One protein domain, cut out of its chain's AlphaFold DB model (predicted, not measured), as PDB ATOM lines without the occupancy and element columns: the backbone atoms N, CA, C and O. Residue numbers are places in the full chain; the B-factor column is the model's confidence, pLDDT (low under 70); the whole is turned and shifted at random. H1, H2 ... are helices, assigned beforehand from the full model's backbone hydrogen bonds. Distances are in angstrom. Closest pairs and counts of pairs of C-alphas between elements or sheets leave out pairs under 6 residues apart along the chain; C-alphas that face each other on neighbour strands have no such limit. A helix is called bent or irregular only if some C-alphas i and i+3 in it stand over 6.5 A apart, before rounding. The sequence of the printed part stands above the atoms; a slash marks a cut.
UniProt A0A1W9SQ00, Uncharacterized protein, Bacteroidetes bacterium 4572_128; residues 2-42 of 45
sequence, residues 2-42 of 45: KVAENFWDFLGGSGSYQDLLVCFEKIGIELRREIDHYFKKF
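Overview. This is residues 2 to 42 of the 45 residues of an uncharacterized protein of Bacteroidetes bacterium 4572_128 (UniProt A0A1W9SQ00). One long bent helix, H2, makes the length of an open U-shaped rod: its first arm, H2a, is the base, H1 meets the beginning of H2a at a corner, and the second arm, H2b, turns off at the other end to roughly the same side as H1. Residues 21 to 42, of which 21 to 40 belong to H2, stand free. The printed part has 41 residues with two named helices, H1 then H2, and no named strand; its class is all helix. It is extended, with a radius of gyration of the C-alphas of 14.3 A and spans of 40 by 17 by 13 A.

Arrangement. H2, residues 16 to 40, was assigned as one helix by its hydrogen bonds but is bent, with C-alphas 30 and 33 lying 7.1 A apart. Its arms are H2a, residues 16 to 30, and H2b, residues 33 to 40. They stand at a steep tilt of 68 degrees, only just short of about perpendicular. H1, residues 2 to 12, touches H2a at residues 16 to 18 alone; their closest C-alphas, those of Asp 9 and Ser 16, are 5.2 A apart. Their lines are about perpendicular, at 84 degrees. H1 and H2b are apart. Every O i to N i+4 pair is within hydrogen-bond range in H1, H2a and H2b.

Along the chain. H2a runs 21.3 A from C-alpha 16 at (144.470, 155.192, 151.794) to C-alpha 30. H2b covers 10.6 A and ends at C-alpha 40 at (175.538, 148.854, 139.336). H1 covers 15.4 A and begins at C-alpha 2 at (148.392, 167.976, 151.932).

Size, cuts and confidence. The C-alphas farthest apart, those of Ser 14 and Lys 41, are 41.1 A apart. The printed part has no cut, and the link from H1 to H2 is tight, with 3 residues. Mean pLDDT of the printed part is 92.8; residue 2 is under 70.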
ATOM      1  N   LYS A   2     149.853 168.207 151.827       65.44
ATOM      2  CA  LYS A   2     148.392 167.976 151.932       65.44
ATOM      3  C   LYS A   2     147.665 167.578 150.636       65.44
ATOM      4  O   LYS A   2     146.642 166.919 150.696       65.44
ATOM      5  N   VAL A   3     148.181 167.968 149.464       82.75
ATOM      6  CA  VAL A   3     147.544 167.628 148.175       82.75
ATOM      7  C   VAL A   3     147.623 166.129 147.885       82.75
ATOM      8  O   VAL A   3     146.654 165.569 147.400       82.75
ATOM      9  N   ALA A   4     148.749 165.479 148.197       84.81
ATOM     10  CA  ALA A   4     148.919 164.051 147.934       84.81
ATOM     11  C   ALA A   4     148.014 163.209 148.843       84.81
ATOM     12  O   ALA A   4     147.297 162.349 148.351       84.81
ATOM     13  N   GLU A   5     148.001 163.517 150.140       89.75
ATOM     14  CA  GLU A   5     147.139 162.863 151.128       89.75
ATOM     15  C   GLU A   5     145.660 163.005 150.764       89.75
ATOM     16  O   GLU A   5     144.989 162.006 150.530       89.75
ATOM     17  N   ASN A   6     145.180 164.238 150.571       89.44
ATOM     18  CA  ASN A   6     143.779 164.486 150.226       89.44
ATOM     19  C   ASN A   6     143.372 163.856 148.888       89.44
ATOM     20  O   ASN A   6     142.223 163.464 148.728       89.44
ATOM     21  N   PHE A   7     144.281 163.785 147.914       93.44
ATOM     22  CA  PHE A   7     144.002 163.170 146.618       93.44
ATOM     23  C   PHE A   7     143.810 161.655 146.740       93.44
ATOM     24  O   PHE A   7     142.841 161.112 146.211       93.44
ATOM     25  N   TRP A   8     144.707 160.974 147.450       93.19
ATOM     26  CA  TRP A   8     144.638 159.522 147.607       93.19
ATOM     27  C   TRP A   8     143.531 159.094 148.566       93.19
ATOM     28  O   TRP A   8     142.835 158.124 148.275       93.19
ATOM     29  N   ASP A   9     143.287 159.861 149.627       93.31
ATOM     30  CA  ASP A   9     142.157 159.625 150.524       93.31
ATOM     31  C   ASP A   9     140.808 159.916 149.848       93.31
ATOM     32  O   ASP A   9     139.812 159.259 150.144       93.31
ATOM     33  N   PHE A  10     140.760 160.850 148.891       93.56
ATOM     34  CA  PHE A  10     139.572 161.070 148.060       93.56
ATOM     35  C   PHE A  10     139.284 159.883 147.127       93.56
ATOM     36  O   PHE A  10     138.123 159.524 146.944       93.56
ATOM     37  N   LEU A  11     140.317 159.266 146.541       94.94
ATOM     38  CA  LEU A  11     140.154 158.141 145.612       94.94
ATOM     39  C   LEU A  11     139.899 156.798 146.309       94.94
ATOM     40  O   LEU A  11     139.110 155.999 145.809       94.94
ATOM     41  N   GLY A  12     140.589 156.529 147.419       91.69
ATOM     42  CA  GLY A  12     140.563 155.229 148.099       91.69
ATOM     43  C   GLY A  12     139.775 155.207 149.411       91.69
ATOM     44  O   GLY A  12     139.549 154.137 149.971       91.69
ATOM     45  N   GLY A  13     139.335 156.366 149.903       93.50
ATOM     46  CA  GLY A  13     138.788 156.524 151.249       93.50
ATOM     47  C   GLY A  13     139.858 156.912 152.272       93.50
ATOM     48  O   GLY A  13     141.059 156.825 152.014       93.50
ATOM     49  N   SER A  14     139.415 157.361 153.448       93.88
ATOM     50  CA  SER A  14     140.302 157.895 154.491       93.88
ATOM     51  C   SER A  14     141.378 156.888 154.914       93.88
ATOM     52  O   SER A  14     141.062 155.735 155.203       93.88
ATOM     53  N   GLY A  15     142.633 157.341 154.974       92.88
ATOM     54  CA  GLY A  15     143.787 156.522 155.351       92.88
ATOM     55  C   GLY A  15     144.452 155.778 154.189       92.88
ATOM     56  O   GLY A  15     145.529 155.210 154.378       92.88
ATOM     57  N   SER A  16     143.885 155.832 152.981       95.75
ATOM     58  CA  SER A  16     144.470 155.192 151.794       95.75
ATOM     59  C   SER A  16     145.863 155.715 151.474       95.75
ATOM     60  O   SER A  16     146.727 154.960 151.027       95.75
ATOM     61  N   TYR A  17     146.114 157.004 151.711       94.62
ATOM     62  CA  TYR A  17     147.448 157.564 151.545       94.62
ATOM     63  C   TYR A  17     148.473 156.904 152.478       94.62
ATOM     64  O   TYR A  17     149.560 156.530 152.030       94.62
ATOM     65  N   GLN A  18     148.126 156.711 153.753       94.81
ATOM     66  CA  GLN A  18     148.982 156.032 154.727       94.81
ATOM     67  C   GLN A  18     149.224 154.572 154.335       94.81
ATOM     68  O   GLN A  18     150.370 154.121 154.368       94.81
ATOM     69  N   ASP A  19     148.183 153.858 153.914       95.06
ATOM     70  CA  ASP A  19     148.308 152.463 153.483       95.06
ATOM     71  C   ASP A  19     149.235 152.331 152.266       95.06
ATOM     72  O   ASP A  19     150.102 151.453 152.226       95.06
ATOM     73  N   LEU A  20     149.128 153.254 151.304       94.00
ATOM     74  CA  LEU A  20     150.041 153.331 150.165       94.00
ATOM     75  C   LEU A  20     151.484 153.573 150.613       94.00
ATOM     76  O   LEU A  20     152.385 152.876 150.145       94.00
ATOM     77  N   LEU A  21     151.717 154.520 151.526       94.81
ATOM     78  CA  LEU A  21     153.059 154.794 152.049       94.81
ATOM     79  C   LEU A  21     153.678 153.557 152.711       94.81
ATOM     80  O   LEU A  21     154.828 153.226 152.419       94.81
ATOM     81  N   VAL A  22     152.908 152.839 153.532       95.88
ATOM     82  CA  VAL A  22     153.356 151.598 154.186       95.88
ATOM     83  C   VAL A  22     153.684 150.514 153.156       95.88
ATOM     84  O   VAL A  22     154.690 149.813 153.291       95.88
ATOM     85  N   CYS A  23     152.871 150.371 152.107       95.50
ATOM     86  CA  CYS A  23     153.140 149.431 151.019       95.50
ATOM     87  C   CYS A  23     154.437 149.771 150.272       95.50
ATOM     88  O   CYS A  23     155.265 148.884 150.049       95.50
ATOM     89  N   PHE A  24     154.650 151.045 149.927       94.19
ATOM     90  CA  PHE A  24     155.869 151.483 149.246       94.19
ATOM     91  C   PHE A  24     157.120 151.307 150.105       94.19
ATOM     92  O   PHE A  24     158.160 150.918 149.577       94.19
ATOM     93  N   GLU A  25     157.035 151.553 151.412       95.56
ATOM     94  CA  GLU A  25     158.158 151.350 152.327       95.56
ATOM     95  C   GLU A  25     158.572 149.874 152.391       95.56
ATOM     96  O   GLU A  25     159.743 149.548 152.183       95.56
ATOM     97  N   LYS A  26     157.604 148.972 152.598       96.38
ATOM     98  CA  LYS A  26     157.851 147.522 152.668       96.38
ATOM     99  C   LYS A  26     158.478 146.993 151.381       96.38
ATOM    100  O   LYS A  26     159.550 146.389 151.412       96.38
ATOM    101  N   ILE A  27     157.848 147.287 150.246       95.44
ATOM    102  CA  ILE A  27     158.330 146.846 148.933       95.44
ATOM    103  C   ILE A  27     159.680 147.497 148.608       95.44
ATOM    104  O   ILE A  27     160.554 146.856 148.030       95.44
ATOM    105  N   GLY A  28     159.898 148.750 149.011       94.06
ATOM    106  CA  GLY A  28     161.167 149.446 148.820       94.06
ATOM    107  C   GLY A  28     162.339 148.765 149.527       94.06
ATOM    108  O   GLY A  28     163.436 148.701 148.968       94.06
ATOM    109  N   ILE A  29     162.118 148.215 150.725       95.00
ATOM    110  CA  ILE A  29     163.125 147.431 151.456       95.00
ATOM    111  C   ILE A  29     163.419 146.118 150.724       95.00
ATOM    112  O   ILE A  29     164.589 145.773 150.534       95.00
ATOM    113  N   GLU A  30     162.382 145.406 150.284       95.81
ATOM    114  CA  GLU A  30     162.519 144.126 149.577       95.81
ATOM    115  C   GLU A  30     163.252 144.290 148.239       95.81
ATOM    116  O   GLU A  30     164.246 143.609 147.973       95.81
ATOM    117  N   LEU A  31     162.838 145.273 147.437       96.31
ATOM    118  CA  LEU A  31     163.415 145.548 146.122       96.31
ATOM    119  C   LEU A  31     164.776 146.241 146.187       96.31
ATOM    120  O   LEU A  31     165.444 146.357 145.157       96.31
ATOM    121  N   ARG A  32     165.237 146.690 147.364       93.94
ATOM    122  CA  ARG A  32     166.486 147.456 147.481       93.94
ATOM    123  C   ARG A  32     167.670 146.744 146.831       93.94
ATOM    124  O   ARG A  32     168.447 147.379 146.124       93.94
ATOM    125  N   ARG A  33     167.792 145.427 147.025       94.69
ATOM    126  CA  ARG A  33     168.884 144.630 146.436       94.69
ATOM    127  C   ARG A  33     168.813 144.585 144.912       94.69
ATOM    128  O   ARG A  33     169.852 144.663 144.259       94.69
ATOM    129  N   GLU A  34     167.614 144.457 144.357       94.94
ATOM    130  CA  GLU A  34     167.381 144.408 142.912       94.94
ATOM    131  C   GLU A  34     167.640 145.765 142.263       94.94
ATOM    132  O   GLU A  34     168.332 145.846 141.249       94.94
ATOM    133  N   ILE A  35     167.168 146.836 142.902       92.88
ATOM    134  CA  ILE A  35     167.434 148.220 142.507       92.88
ATOM    135  C   ILE A  35     168.944 148.476 142.530       92.88
ATOM    136  O   ILE A  35     169.517 148.887 141.519       92.88
ATOM    137  N   ASP A  36     169.621 148.168 143.639       93.75
ATOM    138  CA  ASP A  36     171.071 148.336 143.757       93.75
ATOM    139  C   ASP A  36     171.815 147.516 142.687       93.75
ATOM    140  O   ASP A  36     172.769 148.012 142.086       93.75
ATOM    141  N   HIS A  37     171.383 146.279 142.408       95.12
ATOM    142  CA  HIS A  37     171.945 145.448 141.340       95.12
ATOM    143  C   HIS A  37     171.752 146.081 139.957       95.12
ATOM    144  O   HIS A  37     172.721 146.215 139.209       95.12
ATOM    145  N   TYR A  38     170.536 146.522 139.636       93.38
ATOM    146  CA  TYR A  38     170.218 147.192 138.379       93.38
ATOM    147  C   TYR A  38     171.076 148.443 138.177       93.38
ATOM    148  O   TYR A  38     171.601 148.655 137.083       93.38
ATOM    149  N   PHE A  39     171.272 149.253 139.222       92.88
ATOM    150  CA  PHE A  39     172.028 150.500 139.120       92.88
ATOM    151  C   PHE A  39     173.553 150.319 139.096       92.88
ATOM    152  O   PHE A  39     174.256 151.222 138.639       92.88
ATOM    153  N   LYS A  40     174.093 149.149 139.477       93.69
ATOM    154  CA  LYS A  40     175.538 148.854 139.336       93.69
ATOM    155  C   LYS A  40     176.037 149.026 137.902       93.69
ATOM    156  O   LYS A  40     177.168 149.469 137.720       93.69
ATOM    157  N   LYS A  41     175.202 148.755 136.893       89.94
ATOM    158  CA  LYS A  41     175.572 148.904 135.473       89.94
ATOM    159  C   LYS A  41     175.846 150.352 135.044       89.94
ATOM    160  O   LYS A  41     176.428 150.567 133.989       89.94
ATOM    161  N   PHE A  42     175.434 151.331 135.849       92.50
ATOM    162  CA  PHE A  42     175.649 152.753 135.580       92.50
ATOM    163  C   PHE A  42     176.800 153.364 136.391       92.50
ATOM    164  O   PHE A  42     177.134 154.516 136.157       92.50
TER     165      PHE A  42